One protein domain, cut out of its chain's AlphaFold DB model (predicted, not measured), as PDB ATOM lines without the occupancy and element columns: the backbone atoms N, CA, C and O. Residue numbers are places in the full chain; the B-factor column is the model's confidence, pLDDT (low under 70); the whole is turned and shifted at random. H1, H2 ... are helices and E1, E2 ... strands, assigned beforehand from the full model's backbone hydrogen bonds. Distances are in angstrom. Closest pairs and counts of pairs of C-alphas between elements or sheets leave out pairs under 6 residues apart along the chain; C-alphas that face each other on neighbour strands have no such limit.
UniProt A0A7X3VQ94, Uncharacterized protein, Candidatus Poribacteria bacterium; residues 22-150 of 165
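AT A GLANCE: This is residues 22 to 150 of the 165 residues of an uncharacterized protein of Candidatus Poribacteria bacterium (UniProt A0A7X3VQ94). A small wall of three parallel strands, E1, E2 and E3, has the long helix H6 over one face, while no named helix covers its other face. H4 crosses H6 near the end where H6 begins, H5 runs the same way as H6 at a shallow tilt of 22 degrees and is not on the sheet, the short H1 and H2 are near each other and not on the sheet, and H3 lies farthest out, its centre 18.5 A from the mean of the C-alphas. The printed part has 129 residues, with six named helices and three named strands in the order H1 H2 E1 H3 H4 H5 E2 H6 E3; the sheet order is E1 E2 E3 and the class is mixed, helices and strands. It is compact, with a radius of gyration of the C-alphas of 14.6 A and spans of 44 by 35 by 31 A.

HOW THE PARTS SIT: H1, residues 27 to 33, and H2, residues 35 to 38, meet only through their tight link, and neither is on the sheet. E1, residues 45 to 50, is an edge strand, parallel to E2, residues 108 to 113, at 16 degrees; N 49 and O 111 are 2.8 A apart, within hydrogen-bond range. H3, residues 59 to 64, touches no helix and is apart from H4, residues 73 to 80. H5, residues 85 to 91, is close to H4 but not clearly touching, the closest C-alphas being those of Leu 79 and Trp 85, 5.5 A. H6, residues 120 to 136, touches H4 with its residues 121 to 126 alone, the closest C-alphas being those of Val 76 and Asp 122, 6.2 A, about perpendicular at 79 degrees. E3, residues 141 to 144, is parallel to E2 at 2 degrees, with N 143 and O 110 2.8 A apart, within hydrogen-bond range. H6 is on the sheet at a height of 8.9 A, over E3 and along the strands, at 21 degrees to E3 on the local plane. E2, H6 and E3 form a strand-helix-strand unit, two parallel neighbour strands with a helix between, whose crossover is right-handed. Every O i to N i+4 pair is within hydrogen-bond range in H1, H3, H4 and H5; in H6 12 of 13 are, and H2 is too short for such a pair.

IN THESE COORDINATES: H1 begins at C-alpha 27, (176.015, 127.951, 168.063). E1 measures 16.3 A from first to last C-alpha and E2 16.2 A. H6 spans 25.0 A from C-alpha 120 at (155.221, 128.729, 179.482). E3 ends at C-alpha 144, (162.892, 135.510, 170.872).

THE WHOLE: The C-alphas of Asp 42 and Pro 83 are the two farthest apart, 44.4 A. The printed part has no cut; the link from H5 to E2, residues 92 to 107, is long. Mean pLDDT of the printed part is 91.7, and residues 22 to 23 and 148 to 149 are under 70.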
ATOM      1  N   PHE A  22     168.320 114.745 165.027       66.81
ATOM      2  CA  PHE A  22     168.450 116.062 165.647       66.81
ATOM      3  C   PHE A  22     169.914 116.528 165.601       66.81
ATOM      4  O   PHE A  22     170.575 116.668 166.629       66.81
ATOM      5  N   THR A  23     170.455 116.694 164.394       69.69
ATOM      6  CA  THR A  23     171.797 117.246 164.185       69.69
ATOM      7  C   THR A  23     171.657 118.758 164.087       69.69
ATOM      8  O   THR A  23     171.288 119.292 163.045       69.69
ATOM      9  N   GLY A  24     171.872 119.437 165.210       76.44
ATOM     10  CA  GLY A  24     171.819 120.893 165.291       76.44
ATOM     11  C   GLY A  24     173.152 121.563 164.964       76.44
ATOM     12  O   GLY A  24     174.154 120.913 164.661       76.44
ATOM     13  N   SER A  25     173.164 122.891 165.075       86.06
ATOM     14  CA  SER A  25     174.387 123.693 165.006       86.06
ATOM     15  C   SER A  25     174.947 123.943 166.403       86.06
ATOM     16  O   SER A  25     174.211 124.294 167.323       86.06
ATOM     17  N   ASP A  26     176.265 123.828 166.562       92.56
ATOM     18  CA  ASP A  26     176.956 124.236 167.786       92.56
ATOM     19  C   ASP A  26     177.141 125.761 167.801       92.56
ATOM     20  O   ASP A  26     178.217 126.287 167.510       92.56
ATOM     21  N   VAL A  27     176.053 126.479 168.095       94.81
ATOM     22  CA  VAL A  27     176.015 127.951 168.063       94.81
ATOM     23  C   VAL A  27     177.033 128.558 169.029       94.81
ATOM     24  O   VAL A  27     177.679 129.547 168.694       94.81
ATOM     25  N   TRP A  28     177.237 127.941 170.197       95.62
ATOM     26  CA  TRP A  28     178.239 128.396 171.162       95.62
ATOM     27  C   TRP A  28     179.651 128.374 170.568       95.62
ATOM     28  O   TRP A  28     180.375 129.367 170.640       95.62
ATOM     29  N   LYS A  29     180.026 127.264 169.923       94.69
ATOM     30  CA  LYS A  29     181.326 127.144 169.255       94.69
ATOM     31  C   LYS A  29     181.438 128.075 168.052       94.69
ATOM     32  O   LYS A  29     182.510 128.624 167.839       94.69
ATOM     33  N   TRP A  30     180.362 128.271 167.288       96.44
ATOM     34  CA  TRP A  30     180.366 129.194 166.150       96.44
ATOM     35  C   TRP A  30     180.657 130.633 166.584       96.44
ATOM     36  O   TRP A  30     181.506 131.282 165.976       96.44
ATOM     37  N   PHE A  31     180.027 131.112 167.663       96.94
ATOM     38  CA  PHE A  31     180.331 132.441 168.199       96.94
ATOM     39  C   PHE A  31     181.791 132.563 168.640       96.94
ATOM     40  O   PHE A  31     182.434 133.553 168.314       96.94
ATOM     41  N   ARG A  32     182.329 131.535 169.305       96.00
ATOM     42  CA  ARG A  32     183.724 131.506 169.768       96.00
ATOM     43  C   ARG A  32     184.750 131.461 168.635       96.00
ATOM     44  O   ARG A  32     185.774 132.119 168.717       96.00
ATOM     45  N   ASP A  33     184.512 130.636 167.619       96.00
ATOM     46  CA  ASP A  33     185.546 130.288 166.635       96.00
ATOM     47  C   ASP A  33     185.380 131.021 165.297       96.00
ATOM     48  O   ASP A  33     186.271 130.942 164.450       96.00
ATOM     49  N   SER A  34     184.214 131.610 165.009       96.25
ATOM     50  CA  SER A  34     183.872 131.975 163.627       96.25
ATOM     51  C   SER A  34     183.032 133.232 163.446       96.25
ATOM     52  O   SER A  34     183.088 133.790 162.355       96.25
ATOM     53  N   ALA A  35     182.268 133.691 164.445       96.50
ATOM     54  CA  ALA A  35     181.338 134.810 164.262       96.50
ATOM     55  C   ALA A  35     182.005 136.054 163.664       96.50
ATOM     56  O   ALA A  35     181.477 136.622 162.711       96.50
ATOM     57  N   GLU A  36     183.190 136.421 164.151       94.81
ATOM     58  CA  GLU A  36     183.905 137.615 163.696       94.81
ATOM     59  C   GLU A  36     184.167 137.626 162.179       94.81
ATOM     60  O   GLU A  36     184.040 138.658 161.531       94.81
ATOM     61  N   VAL A  37     184.425 136.459 161.576       95.56
ATOM     62  CA  VAL A  37     184.674 136.323 160.129       95.56
ATOM     63  C   VAL A  37     183.439 136.684 159.293       95.56
ATOM     64  O   VAL A  37     183.562 137.081 158.132       95.56
ATOM     65  N   TYR A  38     182.240 136.538 159.859       95.44
ATOM     66  CA  TYR A  38     180.972 136.787 159.170       95.44
ATOM     67  C   TYR A  38     180.379 138.166 159.466       95.44
ATOM     68  O   TYR A  38     179.523 138.627 158.704       95.44
ATOM     69  N   LEU A  39     180.811 138.819 160.546       96.44
ATOM     70  CA  LEU A  39     180.293 140.112 160.971       96.44
ATOM     71  C   LEU A  39     181.074 141.260 160.326       96.44
ATOM     72  O   LEU A  39     182.278 141.182 160.098       96.44
ATOM     73  N   LYS A  40     180.377 142.356 160.019       96.25
ATOM     74  CA  LYS A  40     180.972 143.555 159.409       96.25
ATOM     75  C   LYS A  40     180.784 144.769 160.320       96.25
ATOM     76  O   LYS A  40     179.633 145.114 160.569       96.25
ATOM     77  N   PRO A  41     181.851 145.442 160.782       94.06
ATOM     78  CA  PRO A  41     181.726 146.533 161.754       94.06
ATOM     79  C   PRO A  41     180.937 147.732 161.203       94.06
ATOM     80  O   PRO A  41     180.145 148.337 161.915       94.06
ATOM     81  N   ASP A  42     181.057 148.012 159.902       93.75
ATOM     82  CA  ASP A  42     180.370 149.129 159.238       93.75
ATOM     83  C   ASP A  42     179.000 148.740 158.650       93.75
ATOM     84  O   ASP A  42     178.535 149.325 157.669       93.75
ATOM     85  N   ALA A  43     178.358 147.705 159.197       93.94
ATOM     86  CA  ALA A  43     177.062 147.233 158.728       93.94
ATOM     87  C   ALA A  43     176.131 146.862 159.883       93.94
ATOM     88  O   ALA A  43     176.558 146.536 160.987       93.94
ATOM     89  N   LEU A  44     174.832 146.853 159.588       93.88
ATOM     90  CA  LEU A  44     173.844 146.192 160.428       93.88
ATOM     91  C   LEU A  44     173.928 144.679 160.191       93.88
ATOM     92  O   LEU A  44     173.651 144.209 159.082       93.88
ATOM     93  N   ASN A  45     174.317 143.921 161.216       95.62
ATOM     94  CA  ASN A  45     174.459 142.472 161.116       95.62
ATOM     95  C   ASN A  45     173.228 141.779 161.696       95.62
ATOM     96  O   ASN A  45     172.907 141.934 162.872       95.62
ATOM     97  N   TYR A  46     172.559 140.971 160.878       94.44
ATOM     98  CA  TYR A  46     171.441 140.144 161.319       94.44
ATOM     99  C   TYR A  46     171.917 138.713 161.552       94.44
ATOM    100  O   TYR A  46     172.412 138.064 160.630       94.44
ATOM    101  N   ILE A  47     171.713 138.201 162.765       95.06
ATOM    102  CA  ILE A  47     171.877 136.779 163.076       95.06
ATOM    103  C   ILE A  47     170.486 136.196 163.291       95.06
ATOM    104  O   ILE A  47     169.779 136.597 164.212       95.06
ATOM    105  N   ILE A  48     170.097 135.247 162.441       92.00
ATOM    106  CA  ILE A  48     168.811 134.552 162.534       92.00
ATOM    107  C   ILE A  48     169.089 133.101 162.922       92.00
ATOM    108  O   ILE A  48     169.744 132.368 162.182       92.00
ATOM    109  N   CYS A  49     168.598 132.695 164.087       91.56
ATOM    110  CA  CYS A  49     168.734 131.355 164.633       91.56
ATOM    111  C   CYS A  49     167.377 130.638 164.586       91.56
ATOM    112  O   CYS A  49     166.433 131.034 165.267       91.56
ATOM    113  N   LEU A  50     167.286 129.584 163.775       87.94
ATOM    114  CA  LEU A  50     166.133 128.683 163.742       87.94
ATOM    115  C   LEU A  50     166.406 127.558 164.745       87.94
ATOM    116  O   LEU A  50     167.318 126.755 164.532       87.94
ATOM    117  N   SER A  51     165.708 127.554 165.879       88.19
ATOM    118  CA  SER A  51     166.008 126.629 166.972       88.19
ATOM    119  C   SER A  51     164.806 126.436 167.882       88.19
ATOM    120  O   SER A  51     164.100 127.383 168.217       88.19
ATOM    121  N   ASP A  52     164.671 125.218 168.400       87.19
ATOM    122  CA  ASP A  52     163.750 124.894 169.489       87.19
ATOM    123  C   ASP A  52     164.106 125.587 170.823       87.19
ATOM    124  O   ASP A  52     163.359 125.481 171.795       87.19
ATOM    125  N   GLY A  53     165.212 126.336 170.862       90.62
ATOM    126  CA  GLY A  53     165.701 127.111 171.994       90.62
ATOM    127  C   GLY A  53     166.778 126.399 172.804       90.62
ATOM    128  O   GLY A  53     167.499 127.048 173.571       90.62
ATOM    129  N   TYR A  54     166.926 125.088 172.627       91.44
ATOM    130  CA  TYR A  54     167.945 124.305 173.305       91.44
ATOM    131  C   TYR A  54     169.235 124.292 172.489       91.44
ATOM    132  O   TYR A  54     169.247 124.267 171.262       91.44
ATOM    133  N   LEU A  55     170.354 124.273 173.203       91.50
ATOM    134  CA  LEU A  55     171.655 123.963 172.629       91.50
ATOM    135  C   LEU A  55     172.052 122.620 173.220       91.50
ATOM    136  O   LEU A  55     172.818 122.591 174.175       91.50
ATOM    137  N   ASP A  56     171.437 121.536 172.756       89.19
ATOM    138  CA  ASP A  56     171.604 120.209 173.348       89.19
ATOM    139  C   ASP A  56     172.501 119.308 172.490       89.19
ATOM    140  O   ASP A  56     172.607 119.453 171.274       89.19
ATOM    141  N   PHE A  57     173.157 118.358 173.145       89.25
ATOM    142  CA  PHE A  57     174.041 117.385 172.517       89.25
ATOM    143  C   PHE A  57     173.740 115.996 173.065       89.25
ATOM    144  O   PHE A  57     173.219 115.839 174.169       89.25
ATOM    145  N   ASN A  58     174.114 114.958 172.316       88.12
ATOM    146  CA  ASN A  58     174.052 113.605 172.858       88.12
ATOM    147  C   ASN A  58     174.954 113.465 174.102       88.12
ATOM    148  O   ASN A  58     175.893 114.237 174.312       88.12
ATOM    149  N   HIS A  59     174.671 112.459 174.927       86.88
ATOM    150  CA  HIS A  59     175.327 112.293 176.223       86.88
ATOM    151  C   HIS A  59     176.857 112.186 176.135       86.88
ATOM    152  O   HIS A  59     177.551 112.804 176.938       86.88
ATOM    153  N   ASN A  60     177.379 111.456 175.145       89.00
ATOM    154  CA  ASN A  60     178.821 111.268 174.974       89.00
ATOM    155  C   ASN A  60     179.516 112.606 174.696       89.00
ATOM    156  O   ASN A  60     180.513 112.928 175.333       89.00
ATOM    157  N   ILE A  61     178.927 113.428 173.823       88.50
ATOM    158  CA  ILE A  61     179.424 114.775 173.539       88.50
ATOM    159  C   ILE A  61     179.320 115.664 174.787       88.50
ATOM    160  O   ILE A  61     180.255 116.394 175.093       88.50
ATOM    161  N   GLN A  62     178.217 115.608 175.542       89.31
ATOM    162  CA  GLN A  62     178.070 116.415 176.761       89.31
ATOM    163  C   GLN A  62     179.148 116.114 177.816       89.31
ATOM    164  O   GLN A  62     179.576 117.037 178.503       89.31
ATOM    165  N   ILE A  63     179.580 114.853 177.953       89.00
ATOM    166  CA  ILE A  63     180.621 114.452 178.916       89.00
ATOM    167  C   ILE A  63     181.973 115.086 178.574       89.00
ATOM    168  O   ILE A  63     182.710 115.491 179.470       89.00
ATOM    169  N   GLU A  64     182.298 115.169 177.286       91.31
ATOM    170  CA  GLU A  64     183.584 115.681 176.808       91.31
ATOM    171  C   GLU A  64     183.618 117.211 176.701       91.31
ATOM    172  O   GLU A  64     184.689 117.815 176.607       91.31
ATOM    173  N   ARG A  65     182.453 117.862 176.715       90.69
ATOM    174  CA  ARG A  65     182.348 119.313 176.570       90.69
ATOM    175  C   ARG A  65     182.522 120.053 177.893       90.69
ATOM    176  O   ARG A  65     182.105 119.569 178.949       90.69
ATOM    177  N   PRO A  66     183.054 121.288 177.856       90.88
ATOM    178  CA  PRO A  66     183.044 122.143 179.029       90.88
ATOM    179  C   PRO A  66     181.611 122.360 179.532       90.88
ATOM    180  O   PRO A  66     180.656 122.504 178.764       90.88
ATOM    181  N   LYS A  67     181.450 122.404 180.858       89.88
ATOM    182  CA  LYS A  67     180.152 122.720 181.462       89.88
ATOM    183  C   LYS A  67     179.679 124.090 180.981       89.88
ATOM    184  O   LYS A  67     180.488 124.992 180.777       89.88
ATOM    185  N   ARG A  68     178.357 124.249 180.884       91.75
ATOM    186  CA  ARG A  68     177.695 125.501 180.484       91.75
ATOM    187  C   ARG A  68     177.950 125.909 179.025       91.75
ATOM    188  O   ARG A  68     177.635 127.028 178.666       91.75
ATOM    189  N   THR A  69     178.434 125.033 178.145       92.75
ATOM    190  CA  THR A  69     178.457 125.306 176.685       92.75
ATOM    191  C   THR A  69     177.222 124.759 175.961       92.75
ATOM    192  O   THR A  69     177.269 124.525 174.756       92.75
ATOM    193  N   TYR A  70     176.183 124.389 176.708       93.06
ATOM    194  CA  TYR A  70     174.989 123.714 176.214       93.06
ATOM    195  C   TYR A  70     173.820 123.958 177.181       93.06
ATOM    196  O   TYR A  70     174.031 124.197 178.377       93.06
ATOM    197  N   ILE A  71     172.599 123.912 176.653       92.88
ATOM    198  CA  ILE A  71     171.342 124.084 177.387       92.88
ATOM    199  C   ILE A  71     170.422 122.945 176.971       92.88
ATOM    200  O   ILE A  71     169.879 122.947 175.871       92.88
ATOM    201  N   SER A  72     170.254 121.977 177.859       91.62
ATOM    202  CA  SER A  72     169.369 120.832 177.660       91.62
ATOM    203  C   SER A  72     167.984 121.079 178.249       91.62
ATOM    204  O   SER A  72     167.819 121.819 179.228       91.62
ATOM    205  N   TYR A  73     166.995 120.341 177.744       90.00
ATOM    206  CA  TYR A  73     165.655 120.298 178.337       90.00
ATOM    207  C   TYR A  73     165.692 119.983 179.841       90.00
ATOM    208  O   TYR A  73     164.932 120.546 180.624       90.00
ATOM    209  N   ARG A  74     166.614 119.111 180.279       91.75
ATOM    210  CA  ARG A  74     166.742 118.720 181.693       91.75
ATOM    211  C   ARG A  74     167.171 119.884 182.588       91.75
ATOM    212  O   ARG A  74     166.676 119.994 183.706       91.75
ATOM    213  N   GLN A  75     168.070 120.750 182.114       93.31
ATOM    214  CA  GLN A  75     168.494 121.938 182.865       93.31
ATOM    215  C   GLN A  75     167.349 122.940 183.001       93.31
ATOM    216  O   GLN A  75     167.124 123.470 184.089       93.31
ATOM    217  N   VAL A  76     166.598 123.148 181.918       94.62
ATOM    218  CA  VAL A  76     165.423 124.026 181.919       94.62
ATOM    219  C   VAL A  76     164.333 123.479 182.838       94.62
ATOM    220  O   VAL A  76     163.846 124.208 183.696       94.62
ATOM    221  N   ALA A  77     164.025 122.182 182.762       93.94
ATOM    222  CA  ALA A  77     163.054 121.533 183.641       93.94
ATOM    223  C   ALA A  77     163.427 121.663 185.129       93.94
ATOM    224  O   ALA A  77     162.579 122.012 185.949       93.94
ATOM    225  N   LYS A  78     164.706 121.465 185.474       94.50
ATOM    226  CA  LYS A  78     165.193 121.625 186.851       94.50
ATOM    227  C   LYS A  78     165.031 123.061 187.360       94.50
ATOM    228  O   LYS A  78     164.646 123.265 188.510       94.50
ATOM    229  N   LEU A  79     165.321 124.061 186.525       95.19
ATOM    230  CA  LEU A  79     165.103 125.465 186.883       95.19
ATOM    231  C   LEU A  79     163.613 125.787 187.007       95.19
ATOM    232  O   LEU A  79     163.233 126.453 187.960       95.19
ATOM    233  N   ARG A  80     162.759 125.258 186.127       95.06
ATOM    234  CA  ARG A  80     161.300 125.430 186.209       95.06
ATOM    235  C   ARG A  80     160.729 124.950 187.544       95.06
ATOM    236  O   ARG A  80     159.844 125.594 188.094       95.06
ATOM    237  N   GLU A  81     161.241 123.842 188.074       95.44
ATOM    238  CA  GLU A  81     160.833 123.280 189.372       95.44
ATOM    239  C   GLU A  81     161.430 124.024 190.578       95.44
ATOM    240  O   GLU A  81     161.082 123.752 191.726       95.44
ATOM    241  N   THR A  82     162.340 124.966 190.340       95.25
ATOM    242  CA  THR A  82     163.061 125.668 191.390       95.25
ATOM    243  C   THR A  82     162.316 126.946 191.803       95.25
ATOM    244  O   THR A  82     162.151 127.855 190.990       95.25
ATOM    245  N   PRO A  83     161.927 127.107 193.082       94.75
ATOM    246  CA  PRO A  83     161.391 128.376 193.568       94.75
ATOM    247  C   PRO A  83     162.404 129.508 193.381       94.75
ATOM    248  O   PRO A  83     163.599 129.317 193.626       94.75
ATOM    249  N   ASN A  84     161.928 130.687 192.972       95.44
ATOM    250  CA  ASN A  84     162.773 131.846 192.659       95.44
ATOM    251  C   ASN A  84     163.891 131.512 191.650       95.44
ATOM    252  O   ASN A  84     165.020 131.992 191.780       95.44
ATOM    253  N   TRP A  85     163.585 130.676 190.647       96.50
ATOM    254  CA  TRP A  85     164.552 130.176 189.662       96.50
ATOM    255  C   TRP A  85     165.406 131.281 189.042       96.50
ATOM    256  O   TRP A  85     166.600 131.077 188.867       96.50
ATOM    257  N   LYS A  86     164.828 132.457 188.761       96.31
ATOM    258  CA  LYS A  86     165.540 133.575 188.132       96.31
ATOM    259  C   LYS A  86     166.636 134.135 189.035       96.31
ATOM    260  O   LYS A  86     167.754 134.355 188.588       96.31
ATOM    261  N   GLN A  87     166.356 134.291 190.329       96.31
ATOM    262  CA  GLN A  87     167.379 134.687 191.297       96.31
ATOM    263  C   GLN A  87     168.503 133.645 191.335       96.31
ATOM    264  O   GLN A  87     169.673 134.001 191.206       96.31
ATOM    265  N   LYS A  88     168.143 132.359 191.440       94.88
ATOM    266  CA  LYS A  88     169.115 131.258 191.463       94.88
ATOM    267  C   LYS A  88     169.933 131.151 190.182       94.88
ATOM    268  O   LYS A  88     171.129 130.897 190.257       94.88
ATOM    269  N   PHE A  89     169.319 131.395 189.027       95.81
ATOM    270  CA  PHE A  89     169.983 131.417 187.729       95.81
ATOM    271  C   PHE A  89     171.205 132.343 187.753       95.81
ATOM    272  O   PHE A  89     172.300 131.926 187.368       95.81
ATOM    273  N   HIS A  90     171.038 133.558 188.282       94.38
ATOM    274  CA  HIS A  90     172.122 134.533 188.384       94.38
ATOM    275  C   HIS A  90     173.098 134.214 189.523       94.38
ATOM    276  O   HIS A  90     174.309 134.239 189.304       94.38
ATOM    277  N   THR A  91     172.613 133.878 190.724       93.44
ATOM    278  CA  THR A  91     173.496 133.646 191.884       93.44
ATOM    279  C   THR A  91     174.359 132.396 191.732       93.44
ATOM    280  O   THR A  91     175.504 132.383 192.172       93.44
ATOM    281  N   GLU A  92     173.833 131.350 191.092       90.25
ATOM    282  CA  GLU A  92     174.534 130.081 190.860       90.25
ATOM    283  C   GLU A  92     175.198 130.013 189.469       90.25
ATOM    284  O   GLU A  92     175.794 128.996 189.121       90.25
ATOM    285  N   LYS A  93     175.133 131.099 188.680       88.19
ATOM    286  CA  LYS A  93     175.744 131.224 187.345       88.19
ATOM    287  C   LYS A  93     175.342 130.095 186.382       88.19
ATOM    288  O   LYS A  93     176.195 129.500 185.727       88.19
ATOM    289  N   HIS A  94     174.041 129.810 186.274       86.69
ATOM    290  CA  HIS A  94     173.520 128.751 185.391       86.69
ATOM    291  C   HIS A  94     173.689 129.052 183.896       86.69
ATOM    292  O   HIS A  94     173.749 128.106 183.119       86.69
ATOM    293  N   GLY A  95     173.802 130.325 183.494       90.12
ATOM    294  CA  GLY A  95     173.893 130.746 182.088       90.12
ATOM    295  C   GLY A  95     175.054 130.128 181.302       90.12
ATOM    296  O   GLY A  95     175.980 129.560 181.886       90.12
ATOM    297  N   LEU A  96     175.026 130.263 179.973       94.75
ATOM    298  CA  LEU A  96     176.092 129.745 179.112       94.75
ATOM    299  C   LEU A  96     177.469 130.317 179.501       94.75
ATOM    300  O   LEU A  96     177.577 131.400 180.078       94.75
ATOM    301  N   LEU A  97     178.524 129.554 179.228       94.88
ATOM    302  CA  LEU A  97     179.904 129.969 179.422       94.88
ATOM    303  C   LEU A  97     180.219 131.108 178.450       94.88
ATOM    304  O   LEU A  97     179.962 130.995 177.252       94.88
ATOM    305  N   GLU A  98     180.772 132.197 178.964       94.12
ATOM    306  CA  GLU A  98     181.249 133.310 178.144       94.12
ATOM    307  C   GLU A  98     182.403 132.841 177.255       94.12
ATOM    308  O   GLU A  98     183.191 131.978 177.649       94.12
ATOM    309  N   ILE A  99     182.490 133.393 176.047       95.31
ATOM    310  CA  ILE A  99     183.523 133.004 175.077       95.31
ATOM    311  C   ILE A  99     184.747 133.926 175.102       95.31
ATOM    312  O   ILE A  99     185.769 133.561 174.538       95.31
ATOM    313  N   GLY A 100     184.661 135.075 175.784       91.62
ATOM    314  CA  GLY A 100     185.740 136.066 175.870       91.62
ATOM    315  C   GLY A 100     185.796 137.068 174.711       91.62
ATOM    316  O   GLY A 100     186.670 137.926 174.726       91.62
ATOM    317  N   GLU A 101     184.866 136.981 173.759       94.19
ATOM    318  CA  GLU A 101     184.742 137.889 172.613       94.19
ATOM    319  C   GLU A 101     183.717 139.001 172.878       94.19
ATOM    320  O   GLU A 101     182.699 138.774 173.541       94.19
ATOM    321  N   ASP A 102     183.968 140.185 172.315       96.12
ATOM    322  CA  ASP A 102     183.084 141.353 172.392       96.12
ATOM    323  C   ASP A 102     182.643 141.791 170.989       96.12
ATOM    324  O   ASP A 102     183.451 142.218 170.161       96.12
ATOM    325  N   PHE A 103     181.337 141.719 170.733       96.88
ATOM    326  CA  PHE A 103     180.725 142.098 169.464       96.88
ATOM    327  C   PHE A 103     180.034 143.466 169.492       96.88
ATOM    328  O   PHE A 103     179.293 143.793 168.561       96.88
ATOM    329  N   SER A 104     180.283 144.297 170.510       95.69
ATOM    330  CA  SER A 104     179.660 145.624 170.645       95.69
ATOM    331  C   SER A 104     179.886 146.528 169.421       95.69
ATOM    332  O   SER A 104     179.032 147.347 169.089       95.69
ATOM    333  N   ASN A 105     180.999 146.344 168.699       94.94
ATOM    334  CA  ASN A 105     181.336 147.116 167.494       94.94
ATOM    335  C   ASN A 105     180.647 146.625 166.207       94.94
ATOM    336  O   ASN A 105     180.809 147.250 165.165       94.94
ATOM    337  N   TYR A 106     179.896 145.519 166.246       96.00
ATOM    338  CA  TYR A 106     179.329 144.881 165.053       96.00
ATOM    339  C   TYR A 106     177.829 145.140 164.849       96.00
ATOM    340  O   TYR A 106     177.233 144.470 164.015       96.00
ATOM    341  N   ASN A 107     177.195 146.063 165.588       94.69
ATOM    342  CA  ASN A 107     175.760 146.398 165.467       94.69
ATOM    343  C   ASN A 107     174.880 145.171 165.132       94.69
ATOM    344  O   ASN A 107     174.354 145.028 164.022       94.69
ATOM    345  N   VAL A 108     174.833 144.224 166.068       97.50
ATOM    346  CA  VAL A 108     174.213 142.916 165.852       97.50
ATOM    347  C   VAL A 108     172.764 142.935 166.324       97.50
ATOM    348  O   VAL A 108     172.497 143.175 167.501       97.50
ATOM    349  N   LYS A 109     171.842 142.587 165.422       97.25
ATOM    350  CA  LYS A 109     170.462 142.215 165.748       97.25
ATOM    351  C   LYS A 109     170.334 140.696 165.706       97.25
ATOM    352  O   LYS A 109     170.486 140.075 164.651       97.25
ATOM    353  N   PHE A 110     170.031 140.093 166.849       97.44
ATOM    354  CA  PHE A 110     169.835 138.651 166.975       97.44
ATOM    355  C   PHE A 110     168.346 138.304 167.029       97.44
ATOM    356  O   PHE A 110     167.599 138.841 167.846       97.44
ATOM    357  N   LEU A 111     167.906 137.361 166.205       95.06
ATOM    358  CA  LEU A 111     166.562 136.800 166.258       95.06
ATOM    359  C   LEU A 111     166.650 135.286 166.408       95.06
ATOM    360  O   LEU A 111     167.216 134.614 165.552       95.06
ATOM    361  N   MET A 112     166.017 134.752 167.447       93.56
ATOM    362  CA  MET A 112     165.700 133.332 167.540       93.56
ATOM    363  C   MET A 112     164.210 133.107 167.300       93.56
ATOM    364  O   MET A 112     163.368 133.774 167.909       93.56
ATOM    365  N   VAL A 113     163.892 132.153 166.432       90.19
ATOM    366  CA  VAL A 113     162.520 131.746 166.095       90.19
ATOM    367  C   VAL A 113     162.340 130.246 166.296       90.19
ATOM    368  O   VAL A 113     163.324 129.512 166.318       90.19
ATOM    369  N   GLU A 114     161.077 129.826 166.415       83.81
ATOM    370  CA  GLU A 114     160.642 128.441 166.676       83.81
ATOM    371  C   GLU A 114     160.992 127.863 168.044       83.81
ATOM    372  O   GLU A 114     161.058 126.647 168.228       83.81
ATOM    373  N   ILE A 115     161.128 128.730 169.047       78.06
ATOM    374  CA  ILE A 115     161.413 128.270 170.403       78.06
ATOM    375  C   ILE A 115     160.272 127.373 170.882       78.06
ATOM    376  O   ILE A 115     159.163 127.834 171.177       78.06
ATOM    377  N   THR A 116     160.568 126.083 170.985       80.75
ATOM    378  CA  THR A 116     159.601 125.067 171.358       80.75
ATOM    379  C   THR A 116     159.600 124.953 172.868       80.75
ATOM    380  O   THR A 116     160.613 124.681 173.511       80.75
ATOM    381  N   HIS A 117     158.429 125.132 173.463       77.62
ATOM    382  CA  HIS A 117     158.276 125.075 174.904       77.62
ATOM    383  C   HIS A 117     157.113 124.159 175.265       77.62
ATOM    384  O   HIS A 117     156.039 124.217 174.672       77.62
ATOM    385  N   ARG A 118     157.337 123.285 176.250       77.56
ATOM    386  CA  ARG A 118     156.277 122.420 176.795       77.56
ATOM    387  C   ARG A 118     155.529 123.115 177.926       77.56
ATOM    388  O   ARG A 118     154.365 122.821 178.167       77.56
ATOM    389  N   HIS A 119     156.205 124.035 178.608       84.62
ATOM    390  CA  HIS A 119     155.646 124.915 179.624       84.62
ATOM    391  C   HIS A 119     155.946 126.374 179.295       84.62
ATOM    392  O   HIS A 119     157.036 126.688 178.826       84.62
ATOM    393  N   MET A 120     155.023 127.279 179.636       84.56
ATOM    394  CA  MET A 120     155.221 128.729 179.482       84.56
ATOM    395  C   MET A 120     156.524 129.216 180.135       84.56
ATOM    396  O   MET A 120     157.216 130.062 179.578       84.56
ATOM    397  N   LEU A 121     156.896 128.627 181.279       92.12
ATOM    398  CA  LEU A 121     158.123 128.989 181.991       92.12
ATOM    399  C   LEU A 121     159.401 128.535 181.271       92.12
ATOM    400  O   LEU A 121     160.449 129.143 181.462       92.12
ATOM    401  N   ASP A 122     159.334 127.507 180.420       91.81
ATOM    402  CA  ASP A 122     160.506 127.043 179.666       91.81
ATOM    403  C   ASP A 122     160.975 128.126 178.701       91.81
ATOM    404  O   ASP A 122     162.171 128.380 178.600       91.81
ATOM    405  N   LEU A 123     160.028 128.805 178.043       91.69
ATOM    406  CA  LEU A 123     160.328 129.914 177.147       91.69
ATOM    407  C   LEU A 123     161.052 131.043 177.891       91.69
ATOM    408  O   LEU A 123     162.029 131.582 177.381       91.69
ATOM    409  N   GLU A 124     160.602 131.393 179.097       94.56
ATOM    410  CA  GLU A 124     161.256 132.424 179.911       94.56
ATOM    411  C   GLU A 124     162.667 132.015 180.340       94.56
ATOM    412  O   GLU A 124     163.596 132.816 180.241       94.56
ATOM    413  N   ILE A 125     162.850 130.764 180.769       95.94
ATOM    414  CA  ILE A 125     164.158 130.248 181.186       95.94
ATOM    415  C   ILE A 125     165.122 130.218 179.998       95.94
ATOM    416  O   ILE A 125     166.245 130.703 180.114       95.94
ATOM    417  N   VAL A 126     164.692 129.691 178.847       95.31
ATOM    418  CA  VAL A 126     165.491 129.667 177.612       95.31
ATOM    419  C   VAL A 126     165.890 131.086 177.206       95.31
ATOM    420  O   VAL A 126     167.069 131.333 176.948       95.31
ATOM    421  N   LYS A 127     164.951 132.042 177.217       95.31
ATOM    422  CA  LYS A 127     165.256 133.455 176.952       95.31
ATOM    423  C   LYS A 127     166.309 133.993 177.914       95.31
ATOM    424  O   LYS A 127     167.239 134.649 177.462       95.31
ATOM    425  N   GLU A 128     166.212 133.688 179.205       96.88
ATOM    426  CA  GLU A 128     167.181 134.152 180.203       96.88
ATOM    427  C   GLU A 128     168.597 133.616 179.930       96.88
ATOM    428  O   GLU A 128     169.565 134.378 180.004       96.88
ATOM    429  N   TYR A 129     168.724 132.340 179.541       97.06
ATOM    430  CA  TYR A 129     170.002 131.757 179.117       97.06
ATOM    431  C   TYR A 129     170.621 132.520 177.946       97.06
ATOM    432  O   TYR A 129     171.768 132.968 178.038       97.06
ATOM    433  N   TRP A 130     169.868 132.659 176.854       97.31
ATOM    434  CA  TRP A 130     170.368 133.280 175.634       97.31
ATOM    435  C   TRP A 130     170.618 134.772 175.814       97.31
ATOM    436  O   TRP A 130     171.667 135.255 175.411       97.31
ATOM    437  N   GLN A 131     169.713 135.506 176.463       97.00
ATOM    438  CA  GLN A 131     169.880 136.940 176.699       97.00
ATOM    439  C   GLN A 131     171.076 137.236 177.594       97.00
ATOM    440  O   GLN A 131     171.827 138.161 177.300       97.00
ATOM    441  N   THR A 132     171.275 136.467 178.668       96.62
ATOM    442  CA  THR A 132     172.449 136.640 179.534       96.62
ATOM    443  C   THR A 132     173.737 136.405 178.747       96.62
ATOM    444  O   THR A 132     174.671 137.196 178.844       96.62
ATOM    445  N   TRP A 133     173.770 135.355 177.923       97.25
ATOM    446  CA  TRP A 133     174.940 135.017 177.118       97.25
ATOM    447  C   TRP A 133     175.220 136.032 176.003       97.25
ATOM    448  O   TRP A 133     176.336 136.526 175.899       97.25
ATOM    449  N   LEU A 134     174.210 136.422 175.223       97.81
ATOM    450  CA  LEU A 134     174.344 137.436 174.172       97.81
ATOM    451  C   LEU A 134     174.804 138.782 174.746       97.81
ATOM    452  O   LEU A 134     175.747 139.377 174.227       97.81
ATOM    453  N   LYS A 135     174.221 139.216 175.872       97.00
ATOM    454  CA  LYS A 135     174.634 140.449 176.561       97.00
ATOM    455  C   LYS A 135     176.076 140.395 177.049       97.00
ATOM    456  O   LYS A 135     176.749 141.418 177.001       97.00
ATOM    457  N   SER A 136     176.556 139.230 177.495       96.12
ATOM    458  CA  SER A 136     177.959 139.075 177.909       96.12
ATOM    459  C   SER A 136     178.952 139.324 176.768       96.12
ATOM    460  O   SER A 136     180.093 139.675 177.036       96.12
ATOM    461  N   MET A 137     178.504 139.200 175.513       97.12
ATOM    462  CA  MET A 137     179.296 139.443 174.303       97.12
ATOM    463  C   MET A 137     178.944 140.779 173.621       97.12
ATOM    464  O   MET A 137     179.223 140.952 172.438       97.12
ATOM    465  N   GLY A 138     178.247 141.697 174.301       96.81
ATOM    466  CA  GLY A 138     177.880 143.001 173.729       96.81
ATOM    467  C   GLY A 138     176.670 142.999 172.783       96.81
ATOM    468  O   GLY A 138     176.328 144.035 172.217       96.81
ATOM    469  N   ILE A 139     175.968 141.871 172.622       97.81
ATOM    470  CA  ILE A 139     174.782 141.768 171.756       97.81
ATOM    471  C   ILE A 139     173.524 142.042 172.586       97.81
ATOM    472  O   ILE A 139     173.019 141.171 173.300       97.81
ATOM    473  N   THR A 140     173.008 143.269 172.505       96.31
ATOM    474  CA  THR A 140     171.866 143.713 173.322       96.31
ATOM    475  C   THR A 140     170.526 143.716 172.587       96.31
ATOM    476  O   THR A 140     169.493 143.574 173.243       96.31
ATOM    477  N   ASP A 141     170.519 143.847 171.256       96.44
ATOM    478  CA  ASP A 141     169.298 143.771 170.440       96.44
ATOM    479  C   ASP A 141     169.007 142.306 170.092       96.44
ATOM    480  O   ASP A 141     169.564 141.733 169.153       96.44
ATOM    481  N   SER A 142     168.183 141.666 170.926       96.75
ATOM    482  CA  SER A 142     167.822 140.258 170.775       96.75
ATOM    483  C   SER A 142     166.319 140.032 170.914       96.75
ATOM    484  O   SER A 142     165.682 140.486 171.867       96.75
ATOM    485  N   GLN A 143     165.754 139.283 169.969       95.06
ATOM    486  CA  GLN A 143     164.343 138.916 169.928       95.06
ATOM    487  C   GLN A 143     164.180 137.395 169.940       95.06
ATOM    488  O   GLN A 143     164.968 136.658 169.353       95.06
ATOM    489  N   PHE A 144     163.139 136.929 170.627       93.44
ATOM    490  CA  PHE A 144     162.892 135.510 170.872       93.44
ATOM    491  C   PHE A 144     161.418 135.202 170.654       93.44
ATOM    492  O   PHE A 144     160.565 135.584 171.472       93.44
ATOM    493  N   LEU A 145     161.131 134.503 169.563       88.88
ATOM    494  CA  LEU A 145     159.781 134.209 169.123       88.88
ATOM    495  C   LEU A 145     159.502 132.714 169.255       88.88
ATOM    496  O   LEU A 145     160.191 131.873 168.685       88.88
ATOM    497  N   SER A 146     158.445 132.399 169.995       86.19
ATOM    498  CA  SER A 146     157.822 131.084 169.937       86.19
ATOM    499  C   SER A 146     156.795 131.119 168.813       86.19
ATOM    500  O   SER A 146     155.672 131.583 169.005       86.19
ATOM    501  N   THR A 147     157.184 130.657 167.638       72.38
ATOM    502  CA  THR A 147     156.288 130.419 166.504       72.38
ATOM    503  C   THR A 147     156.103 128.915 166.379       72.38
ATOM    504  O   THR A 147     157.092 128.192 166.378       72.38
ATOM    505  N   GLN A 148     154.858 128.444 166.345       63.62
ATOM    506  CA  GLN A 148     154.567 127.019 166.175       63.62
ATOM    507  C   GLN A 148     154.576 126.680 164.688       63.62
ATOM    508  O   GLN A 148     153.793 127.292 163.969       63.62
ATOM    509  N   ASP A 149     155.459 125.756 164.292       64.56
ATOM    510  CA  ASP A 149     155.508 124.845 163.127       64.56
ATOM    511  C   ASP A 149     154.871 125.258 161.777       64.56
ATOM    512  O   ASP A 149     154.660 124.406 160.912       64.56
ATOM    513  N   ASP A 150     154.565 126.536 161.551       77.19
ATOM    514  CA  ASP A 150     154.120 127.081 160.272       77.19
ATOM    515  C   ASP A 150     155.260 127.908 159.655       77.19
ATOM    516  O   ASP A 150     155.499 129.056 160.068       77.19
TER     517      ASP A 150